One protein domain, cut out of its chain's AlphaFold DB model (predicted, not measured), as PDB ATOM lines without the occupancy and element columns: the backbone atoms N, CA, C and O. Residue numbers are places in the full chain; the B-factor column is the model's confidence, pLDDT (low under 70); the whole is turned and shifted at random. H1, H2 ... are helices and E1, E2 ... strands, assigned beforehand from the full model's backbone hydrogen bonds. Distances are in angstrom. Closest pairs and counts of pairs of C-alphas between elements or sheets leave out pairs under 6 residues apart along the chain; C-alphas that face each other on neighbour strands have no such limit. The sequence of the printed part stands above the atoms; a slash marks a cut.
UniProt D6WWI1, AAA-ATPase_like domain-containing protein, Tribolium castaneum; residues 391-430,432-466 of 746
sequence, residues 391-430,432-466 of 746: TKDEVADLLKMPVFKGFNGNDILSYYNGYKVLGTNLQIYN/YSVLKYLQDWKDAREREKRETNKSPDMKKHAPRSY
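AT A GLANCE: This is residues 391 to 430 and 432 to 466 of the 746 residues of the protein "AAA-ATPase_like domain-containing protein" of Tribolium castaneum (UniProt D6WWI1). What shape do these atoms make? One long helix, H3, makes much of the length; about its first end are gathered two short helices, H1 and H2, and beyond them a loop around Gly 423, closed by a short antiparallel pairing with strand E1, makes the other end, while residues 453 to 466 fold back along H3. What is it built of? The printed part has 75 residues, with three named helices and one named strand in the order H1, H2, E1, H3, and its class is mostly helix. How tightly is it gathered? It is only just loose, close to compact, with a radius of gyration of the C-alphas of 13.8 A, and its C-alphas span 50 by 24 by 16 A.

IN THESE COORDINATES: Where is the longest helix? H3 is residues 432 to 452, 29.8 A from first to last C-alpha, from C-alpha 432 at (-16.771, 20.671, 112.765) to C-alpha 452 at (-7.535, -3.904, 98.655). Where are the other elements? H2 is residues 410 to 416, 9.6 A long, and H1 is residues 392 to 399, 10.6 A long, with C-alpha 392 at (-12.323, 30.156, 102.597). E1 is residues 427 to 429, 6.6 A long.

HOW THE PARTS SIT: What touches H3? H2 and H3 only just touch, with 3 pairs of C-alphas within 8 A, the closest being those of Ile 412 and Val 434 at 6.9 A; H3 does so with residues 433 to 434 alone. They run opposite ways at a steep tilt of 44 degrees. How does H1 stand? H1 and H3 are close but not clearly touching, their closest C-alphas being those of Val 395 and Val 434 at 7.9 A, and they run the same way at a shallow tilt of 19 degrees. H1 and H2 are near each other, with 7 pairs of C-alphas within 10 A. What is beside E1? E1 pairs with no named strand, but residues 419 to 420 pair antiparallel with its residues 427 to 428; its closest C-alphas to H1 are those of Gln 427 and Lys 392, 6.2 A apart. Are the helices' backbones complete? In H1, H2 and H3 every O i to N i+4 pair is within hydrogen-bond range.

THE WHOLE: How large is it? The outline is a rod, and the two C-alphas farthest apart, those of Gly 423 and Thr 452, are 49.9 A from each other. How is it linked? Residue 431 is not printed, and C-alphas 430 and 432 are 5.6 A apart across this cut, in the link from E1 to H3; the links H1 to H2 and H2 to E1 are short. Where is confidence low? The mean pLDDT of the printed part is 84.1, and residues 452 to 461 are under 70.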
ATOM      1  N   THR A 391     -12.242  30.491 107.493       96.38
ATOM      2  CA  THR A 391     -12.366  31.270 106.262       96.38
ATOM      3  C   THR A 391     -12.152  30.376 105.041       96.38
ATOM      4  O   THR A 391     -11.591  29.280 105.123       96.38
ATOM      5  N   LYS A 392     -12.570  30.854 103.867       94.62
ATOM      6  CA  LYS A 392     -12.323  30.156 102.597       94.62
ATOM      7  C   LYS A 392     -10.830  29.887 102.352       94.62
ATOM      8  O   LYS A 392     -10.477  28.805 101.883       94.62
ATOM      9  N   ASP A 393      -9.965  30.839 102.700       94.31
ATOM     10  CA  ASP A 393      -8.515  30.705 102.534       94.31
ATOM     11  C   ASP A 393      -7.923  29.683 103.513       94.31
ATOM     12  O   ASP A 393      -7.098  28.858 103.122       94.31
ATOM     13  N   GLU A 394      -8.404  29.654 104.759       95.81
ATOM     14  CA  GLU A 394      -8.008  28.643 105.745       95.81
ATOM     15  C   GLU A 394      -8.434  27.232 105.317       95.81
ATOM     16  O   GLU A 394      -7.658  26.284 105.451       95.81
ATOM     17  N   VAL A 395      -9.635  27.081 104.744       95.31
ATOM     18  CA  VAL A 395     -10.075  25.818 104.133       95.31
ATOM     19  C   VAL A 395      -9.151  25.436 102.974       95.31
ATOM     20  O   VAL A 395      -8.700  24.292 102.902       95.31
ATOM     21  N   ALA A 396      -8.807  26.375 102.090       93.81
ATOM     22  CA  ALA A 396      -7.882  26.112 100.988       93.81
ATOM     23  C   ALA A 396      -6.491  25.676 101.483       93.81
ATOM     24  O   ALA A 396      -5.878  24.779 100.901       93.81
ATOM     25  N   ASP A 397      -5.991  26.268 102.566       92.38
ATOM     26  CA  ASP A 397      -4.712  25.899 103.172       92.38
ATOM     27  C   ASP A 397      -4.755  24.543 103.883       92.38
ATOM     28  O   ASP A 397      -3.796  23.771 103.778       92.38
ATOM     29  N   LEU A 398      -5.876  24.199 104.526       92.38
ATOM     30  CA  LEU A 398      -6.117  22.846 105.026       92.38
ATOM     31  C   LEU A 398      -6.052  21.831 103.882       92.38
ATOM     32  O   LEU A 398      -5.335  20.842 103.992       92.38
ATOM     33  N   LEU A 399      -6.712  22.088 102.753       91.94
ATOM     34  CA  LEU A 399      -6.750  21.167 101.610       91.94
ATOM     35  C   LEU A 399      -5.380  20.932 100.956       91.94
ATOM     36  O   LEU A 399      -5.132  19.857 100.408       91.94
ATOM     37  N   LYS A 400      -4.456  21.896 101.049       91.69
ATOM     38  CA  LYS A 400      -3.073  21.762 100.544       91.69
ATOM     39  C   LYS A 400      -2.200  20.848 101.403       91.69
ATOM     40  O   LYS A 400      -1.066  20.543 101.023       91.69
ATOM     41  N   MET A 401      -2.671  20.424 102.574       89.50
ATOM     42  CA  MET A 401      -1.865  19.617 103.476       89.50
ATOM     43  C   MET A 401      -1.497  18.247 102.877       89.50
ATOM     44  O   MET A 401      -2.354  17.579 102.297       89.50
ATOM     45  N   PRO A 402      -0.269  17.737 103.116       88.62
ATOM     46  CA  PRO A 402       0.171  16.450 102.570       88.62
ATOM     47  C   PRO A 402      -0.749  15.267 102.905       88.62
ATOM     48  O   PRO A 402      -0.921  14.364 102.084       88.62
ATOM     49  N   VAL A 403      -1.374  15.285 104.090       87.44
ATOM     50  CA  VAL A 403      -2.318  14.245 104.537       87.44
ATOM     51  C   VAL A 403      -3.562  14.158 103.642       87.44
ATOM     52  O   VAL A 403      -4.072  13.060 103.419       87.44
ATOM     53  N   PHE A 404      -3.980  15.274 103.039       88.75
ATOM     54  CA  PHE A 404      -5.139  15.363 102.146       88.75
ATOM     55  C   PHE A 404      -4.768  15.342 100.660       88.75
ATOM     56  O   PHE A 404      -5.604  15.597  99.799       88.75
ATOM     57  N   LYS A 405      -3.528  14.970 100.312       86.50
ATOM     58  CA  LYS A 405      -3.129  14.809  98.908       86.50
ATOM     59  C   LYS A 405      -4.053  13.815  98.189       86.50
ATOM     60  O   LYS A 405      -4.069  12.631  98.546       86.50
ATOM     61  N   GLY A 406      -4.739  14.293  97.148       82.00
ATOM     62  CA  GLY A 406      -5.697  13.532  96.337       82.00
ATOM     63  C   GLY A 406      -7.159  13.669  96.775       82.00
ATOM     64  O   GLY A 406      -8.027  13.083  96.139       82.00
ATOM     65  N   PHE A 407      -7.442  14.422  97.839       85.38
ATOM     66  CA  PHE A 407      -8.804  14.790  98.209       85.38
ATOM     67  C   PHE A 407      -9.333  15.876  97.263       85.38
ATOM     68  O   PHE A 407      -8.639  16.859  96.999       85.38
ATOM     69  N   ASN A 408     -10.554  15.701  96.757       83.44
ATOM     70  CA  ASN A 408     -11.238  16.733  95.985       83.44
ATOM     71  C   ASN A 408     -12.022  17.634  96.946       83.44
ATOM     72  O   ASN A 408     -13.010  17.206  97.529       83.44
ATOM     73  N   GLY A 409     -11.580  18.882  97.103       83.75
ATOM     74  CA  GLY A 409     -12.223  19.847  97.995       83.75
ATOM     75  C   GLY A 409     -13.496  20.494  97.450       83.75
ATOM     76  O   GLY A 409     -14.086  21.295  98.171       83.75
ATOM     77  N   ASN A 410     -13.920  20.190  96.216       83.00
ATOM     78  CA  ASN A 410     -15.088  20.826  95.599       83.00
ATOM     79  C   ASN A 410     -16.346  20.671  96.451       83.00
ATOM     80  O   ASN A 410     -17.041  21.659  96.646       83.00
ATOM     81  N   ASP A 411     -16.567  19.493  97.036       80.00
ATOM     82  CA  ASP A 411     -17.732  19.237  97.885       80.00
ATOM     83  C   ASP A 411     -17.754  20.172  99.102       80.00
ATOM     84  O   ASP A 411     -18.803  20.681  99.472       80.00
ATOM     85  N   ILE A 412     -16.600  20.505  99.691       87.62
ATOM     86  CA  ILE A 412     -16.553  21.493 100.782       87.62
ATOM     87  C   ILE A 412     -16.970  22.873 100.273       87.62
ATOM     88  O   ILE A 412     -17.750  23.567 100.924       87.62
ATOM     89  N   LEU A 413     -16.459  23.270  99.109       86.19
ATOM     90  CA  LEU A 413     -16.712  24.589  98.538       86.19
ATOM     91  C   LEU A 413     -18.151  24.749  98.026       86.19
ATOM     92  O   LEU A 413     -18.667  25.858  98.074       86.19
ATOM     93  N   SER A 414     -18.802  23.679  97.557       81.81
ATOM     94  CA  SER A 414     -20.163  23.731  97.008       81.81
ATOM     95  C   SER A 414     -21.245  23.340  98.013       81.81
ATOM     96  O   SER A 414     -22.274  24.006  98.065       81.81
ATOM     97  N   TYR A 415     -21.034  22.285  98.805       84.50
ATOM     98  CA  TYR A 415     -22.030  21.788  99.758       84.50
ATOM     99  C   TYR A 415     -22.009  22.593 101.055       84.50
ATOM    100  O   TYR A 415     -23.038  23.127 101.464       84.50
ATOM    101  N   TYR A 416     -20.839  22.739 101.689       89.81
ATOM    102  CA  TYR A 416     -20.748  23.527 102.920       89.81
ATOM    103  C   TYR A 416     -20.782  25.032 102.653       89.81
ATOM    104  O   TYR A 416     -21.354  25.735 103.479       89.81
ATOM    105  N   ASN A 417     -20.185  25.511 101.545       89.00
ATOM    106  CA  ASN A 417     -20.209  26.883 100.971       89.00
ATOM    107  C   ASN A 417     -19.967  28.080 101.934       89.00
ATOM    108  O   ASN A 417     -19.925  29.241 101.527       89.00
ATOM    109  N   GLY A 418     -19.762  27.818 103.221       91.56
ATOM    110  CA  GLY A 418     -19.716  28.805 104.283       91.56
ATOM    111  C   GLY A 418     -21.021  29.584 104.474       91.56
ATOM    112  O   GLY A 418     -22.029  29.390 103.800       91.56
ATOM    113  N   TYR A 419     -20.965  30.497 105.432       95.69
ATOM    114  CA  TYR A 419     -21.983  31.486 105.746       95.69
ATOM    115  C   TYR A 419     -21.417  32.864 105.423       95.69
ATOM    116  O   TYR A 419     -20.279  33.168 105.791       95.69
ATOM    117  N   LYS A 420     -22.176  33.700 104.716       95.06
ATOM    118  CA  LYS A 420     -21.689  35.004 104.259       95.06
ATOM    119  C   LYS A 420     -21.917  36.062 105.332       95.06
ATOM    120  O   LYS A 420     -23.052  36.261 105.758       95.06
ATOM    121  N   VAL A 421     -20.855  36.767 105.710       95.06
ATOM    122  CA  VAL A 421     -20.932  37.913 106.624       95.06
ATOM    123  C   VAL A 421     -21.584  39.093 105.901       95.06
ATOM    124  O   VAL A 421     -21.155  39.477 104.806       95.06
ATOM    125  N   LEU A 422     -22.622  39.660 106.515       93.00
ATOM    126  CA  LEU A 422     -23.463  40.710 105.950       93.00
ATOM    127  C   LEU A 422     -22.623  41.900 105.467       93.00
ATOM    128  O   LEU A 422     -21.750  42.395 106.174       93.00
ATOM    129  N   GLY A 423     -22.881  42.359 104.241       91.38
ATOM    130  CA  GLY A 423     -22.177  43.505 103.654       91.38
ATOM    131  C   GLY A 423     -20.719  43.247 103.244       91.38
ATOM    132  O   GLY A 423     -20.028  44.191 102.872       91.38
ATOM    133  N   THR A 424     -20.237  41.999 103.277       93.44
ATOM    134  CA  THR A 424     -18.853  41.651 102.905       93.44
ATOM    135  C   THR A 424     -18.793  40.432 101.974       93.44
ATOM    136  O   THR A 424     -19.802  39.776 101.716       93.44
ATOM    137  N   ASN A 425     -17.595  40.102 101.481       92.50
ATOM    138  CA  ASN A 425     -17.323  38.846 100.765       92.50
ATOM    139  C   ASN A 425     -16.746  37.746 101.676       92.50
ATOM    140  O   ASN A 425     -16.359  36.687 101.184       92.50
ATOM    141  N   LEU A 426     -16.664  37.986 102.989       94.69
ATOM    142  CA  LEU A 426     -16.141  37.018 103.944       94.69
ATOM    143  C   LEU A 426     -17.133  35.858 104.106       94.69
ATOM    144  O   LEU A 426     -18.307  36.065 104.422       94.69
ATOM    145  N   GLN A 427     -16.644  34.637 103.885       94.69
ATOM    146  CA  GLN A 427     -17.390  33.391 104.065       94.69
ATOM    147  C   GLN A 427     -16.799  32.583 105.218       94.69
ATOM    148  O   GLN A 427     -15.594  32.320 105.237       94.69
ATOM    149  N   ILE A 428     -17.666  32.158 106.135       96.69
ATOM    150  CA  ILE A 428     -17.312  31.435 107.354       96.69
ATOM    151  C   ILE A 428     -17.862  30.009 107.310       96.69
ATOM    152  O   ILE A 428     -19.068  29.791 107.327       96.69
ATOM    153  N   TYR A 429     -16.978  29.021 107.278       96.12
ATOM    154  CA  TYR A 429     -17.293  27.597 107.250       96.12
ATOM    155  C   TYR A 429     -17.398  27.035 108.668       96.12
ATOM    156  O   TYR A 429     -16.623  27.396 109.554       96.12
ATOM    157  N   ASN A 430     -18.331  26.109 108.893       94.69
ATOM    158  CA  ASN A 430     -18.428  25.403 110.167       94.69
ATOM    159  C   ASN A 430     -17.175  24.532 110.395       94.69
ATOM    160  O   ASN A 430     -16.861  23.661 109.579       94.69
ATOM    161  N   TYR A 432     -16.488  22.088 112.566       93.12
ATOM    162  CA  TYR A 432     -16.771  20.671 112.765       93.12
ATOM    163  C   TYR A 432     -17.091  19.983 111.445       93.12
ATOM    164  O   TYR A 432     -16.498  18.947 111.173       93.12
ATOM    165  N   SER A 433     -17.971  20.556 110.618       92.50
ATOM    166  CA  SER A 433     -18.379  19.940 109.350       92.50
ATOM    167  C   SER A 433     -17.183  19.717 108.420       92.50
ATOM    168  O   SER A 433     -16.967  18.603 107.941       92.50
ATOM    169  N   VAL A 434     -16.321  20.732 108.267       93.50
ATOM    170  CA  VAL A 434     -15.093  20.636 107.456       93.50
ATOM    171  C   VAL A 434     -14.138  19.574 108.007       93.50
ATOM    172  O   VAL A 434     -13.717  18.679 107.272       93.50
ATOM    173  N   LEU A 435     -13.793  19.639 109.298       92.81
ATOM    174  CA  LEU A 435     -12.842  18.695 109.900       92.81
ATOM    175  C   LEU A 435     -13.388  17.265 109.934       92.81
ATOM    176  O   LEU A 435     -12.633  16.316 109.721       92.81
ATOM    177  N   LYS A 436     -14.693  17.098 110.175       91.50
ATOM    178  CA  LYS A 436     -15.359  15.795 110.176       91.50
ATOM    179  C   LYS A 436     -15.284  15.143 108.814       91.50
ATOM    180  O   LYS A 436     -14.910  13.975 108.731       91.50
ATOM    181  N   TYR A 437     -15.562  15.905 107.766       90.50
ATOM    182  CA  TYR A 437     -15.506  15.380 106.417       90.50
ATOM    183  C   TYR A 437     -14.084  14.968 106.010       90.50
ATOM    184  O   TYR A 437     -13.860  13.861 105.515       90.50
ATOM    185  N   LEU A 438     -13.100  15.813 106.322       90.31
ATOM    186  CA  LEU A 438     -11.687  15.520 106.086       90.31
ATOM    187  C   LEU A 438     -11.199  14.284 106.858       90.31
ATOM    188  O   LEU A 438     -10.430  13.482 106.316       90.31
ATOM    189  N   GLN A 439     -11.642  14.105 108.106       89.88
ATOM    190  CA  GLN A 439     -11.313  12.918 108.889       89.88
ATOM    191  C   GLN A 439     -11.945  11.658 108.291       89.88
ATOM    192  O   GLN A 439     -11.236  10.673 108.095       89.88
ATOM    193  N   ASP A 440     -13.243  11.687 107.981       87.69
ATOM    194  CA  ASP A 440     -13.956  10.523 107.447       87.69
ATOM    195  C   ASP A 440     -13.333  10.060 106.118       87.69
ATOM    196  O   ASP A 440     -13.150   8.858 105.904       87.69
ATOM    197  N   TRP A 441     -12.911  11.002 105.265       86.19
ATOM    198  CA  TRP A 441     -12.160  10.694 104.046       86.19
ATOM    199  C   TRP A 441     -10.795  10.058 104.334       86.19
ATOM    200  O   TRP A 441     -10.413   9.072 103.697       86.19
ATOM    201  N   LYS A 442     -10.039  10.605 105.293       85.94
ATOM    202  CA  LYS A 442      -8.719  10.074 105.656       85.94
ATOM    203  C   LYS A 442      -8.836   8.646 106.192       85.94
ATOM    204  O   LYS A 442      -8.099   7.766 105.746       85.94
ATOM    205  N   ASP A 443      -9.771   8.418 107.108       86.62
ATOM    206  CA  ASP A 443      -9.984   7.127 107.761       86.62
ATOM    207  C   ASP A 443     -10.481   6.075 106.751       86.62
ATOM    208  O   ASP A 443     -10.094   4.907 106.815       86.62
ATOM    209  N   ALA A 444     -11.289   6.473 105.764       83.38
ATOM    210  CA  ALA A 444     -11.651   5.626 104.627       83.38
ATOM    211  C   ALA A 444     -10.444   5.240 103.766       83.38
ATOM    212  O   ALA A 444     -10.182   4.056 103.550       83.38
ATOM    213  N   ARG A 445      -9.653   6.237 103.358       81.94
ATOM    214  CA  ARG A 445      -8.457   6.031 102.539       81.94
ATOM    215  C   ARG A 445      -7.440   5.111 103.206       81.94
ATOM    216  O   ARG A 445      -6.777   4.336 102.519       81.94
ATOM    217  N   GLU A 446      -7.261   5.223 104.520       82.81
ATOM    218  CA  GLU A 446      -6.363   4.345 105.273       82.81
ATOM    219  C   GLU A 446      -6.878   2.901 105.339       82.81
ATOM    220  O   GLU A 446      -6.068   1.981 105.221       82.81
ATOM    221  N   ARG A 447      -8.194   2.687 105.478       81.44
ATOM    222  CA  ARG A 447      -8.803   1.345 105.465       81.44
ATOM    223  C   ARG A 447      -8.678   0.669 104.101       81.44
ATOM    224  O   ARG A 447      -8.145  -0.431 104.015       81.44
ATOM    225  N   GLU A 448      -9.053   1.350 103.023       76.88
ATOM    226  CA  GLU A 448      -9.062   0.752 101.678       76.88
ATOM    227  C   GLU A 448      -7.654   0.404 101.172       76.88
ATOM    228  O   GLU A 448      -7.466  -0.628 100.518       76.88
ATOM    229  N   LYS A 449      -6.647   1.207 101.549       76.44
ATOM    230  CA  LYS A 449      -5.231   0.889 101.310       76.44
ATOM    231  C   LYS A 449      -4.797  -0.412 101.985       76.44
ATOM    232  O   LYS A 449      -4.012  -1.140 101.394       76.44
ATOM    233  N   ARG A 450      -5.272  -0.688 103.206       76.38
ATOM    234  CA  ARG A 450      -4.944  -1.924 103.938       76.38
ATOM    235  C   ARG A 450      -5.648  -3.139 103.341       76.38
ATOM    236  O   ARG A 450      -5.068  -4.215 103.322       76.38
ATOM    237  N   GLU A 451      -6.880  -2.962 102.870       72.50
ATOM    238  CA  GLU A 451      -7.758  -4.073 102.489       72.50
ATOM    239  C   GLU A 451      -7.621  -4.511 101.026       72.50
ATOM    240  O   GLU A 451      -7.784  -5.690 100.727       72.50
ATOM    241  N   THR A 452      -7.356  -3.594 100.088       65.00
ATOM    242  CA  THR A 452      -7.535  -3.904  98.655       65.00
ATOM    243  C   THR A 452      -6.349  -3.564  97.759       65.00
ATOM    244  O   THR A 452      -6.402  -3.872  96.569       65.00
ATOM    245  N   ASN A 453      -5.299  -2.906  98.277       62.88
ATOM    246  CA  ASN A 453      -4.240  -2.275  97.468       62.88
ATOM    247  C   ASN A 453      -4.776  -1.356  96.339       62.88
ATOM    248  O   ASN A 453      -4.023  -0.953  95.450       62.88
ATOM    249  N   LYS A 454      -6.068  -0.999  96.357       58.31
ATOM    250  CA  LYS A 454      -6.710  -0.099  95.395       58.31
ATOM    251  C   LYS A 454      -6.788   1.313  95.964       58.31
ATOM    252  O   LYS A 454      -6.681   1.543  97.169       58.31
ATOM    253  N   SER A 455      -6.948   2.274  95.058       54.09
ATOM    254  CA  SER A 455      -7.245   3.654  95.440       54.09
ATOM    255  C   SER A 455      -8.667   3.755  96.013       54.09
ATOM    256  O   SER A 455      -9.525   2.985  95.579       54.09
ATOM    257  N   PRO A 456      -8.914   4.689  96.949       54.69
ATOM    258  CA  PRO A 456     -10.204   4.837  97.616       54.69
ATOM    259  C   PRO A 456     -11.383   4.993  96.661       54.69
ATOM    260  O   PRO A 456     -11.270   5.755  95.695       54.69
ATOM    261  N   ASP A 457     -12.526   4.363  96.949       59.62
ATOM    262  CA  ASP A 457     -13.770   4.710  96.259       59.62
ATOM    263  C   ASP A 457     -14.315   6.017  96.846       59.62
ATOM    264  O   ASP A 457     -15.043   6.049  97.842       59.62
ATOM    265  N   MET A 458     -13.939   7.124  96.204       51.94
ATOM    266  CA  MET A 458     -14.272   8.487  96.628       51.94
ATOM    267  C   MET A 458     -15.788   8.738  96.759       51.94
ATOM    268  O   MET A 458     -16.179   9.721  97.378       51.94
ATOM    269  N   LYS A 459     -16.646   7.858  96.224       51.81
ATOM    270  CA  LYS A 459     -18.110   8.015  96.190       51.81
ATOM    271  C   LYS A 459     -18.832   7.517  97.448       51.81
ATOM    272  O   LYS A 459     -19.996   7.851  97.641       51.81
ATOM    273  N   LYS A 460     -18.172   6.742  98.320       58.47
ATOM    274  CA  LYS A 460     -18.773   6.212  99.568       58.47
ATOM    275  C   LYS A 460     -18.694   7.174 100.757       58.47
ATOM    276  O   LYS A 460     -19.276   6.907 101.810       58.47
ATOM    277  N   HIS A 461     -17.977   8.282 100.598       66.56
ATOM    278  CA  HIS A 461     -17.668   9.230 101.662       66.56
ATOM    279  C   HIS A 461     -18.136  10.623 101.244       66.56
ATOM    280  O   HIS A 461     -17.330  11.462 100.859       66.56
ATOM    281  N   ALA A 462     -19.455  10.823 101.274       70.50
ATOM    282  CA  ALA A 462     -20.110  12.104 101.021       70.50
ATOM    283  C   ALA A 462     -20.042  13.022 102.260       70.50
ATOM    284  O   ALA A 462     -19.944  12.507 103.386       70.50
ATOM    285  N   PRO A 463     -20.103  14.355 102.080       77.62
ATOM    286  CA  PRO A 463     -20.229  15.287 103.193       77.62
ATOM    287  C   PRO A 463     -21.486  14.981 104.019       77.62
ATOM    288  O   PRO A 463     -22.485  14.470 103.514       77.62
ATOM    289  N   ARG A 464     -21.413  15.250 105.323       77.06
ATOM    290  CA  ARG A 464     -22.503  15.001 106.278       77.06
ATOM    291  C   ARG A 464     -22.876  16.276 107.007       77.06
ATOM    292  O   ARG A 464     -22.012  17.123 107.230       77.06
ATOM    293  N   SER A 465     -24.140  16.349 107.411       80.00
ATOM    294  CA  SER A 465     -24.685  17.470 108.169       80.00
ATOM    295  C   SER A 465     -24.384  17.367 109.668       80.00
ATOM    296  O   SER A 465     -24.588  16.312 110.268       80.00
ATOM    297  N   TYR A 466     -23.935  18.456 110.303       84.38
ATOM    298  CA  TYR A 466     -23.776  18.537 111.762       84.38
ATOM    299  C   TYR A 466     -25.121  18.669 112.496       84.38
ATOM    300  O   TYR A 466     -25.195  18.350 113.694       84.38
TER     301      TYR A 466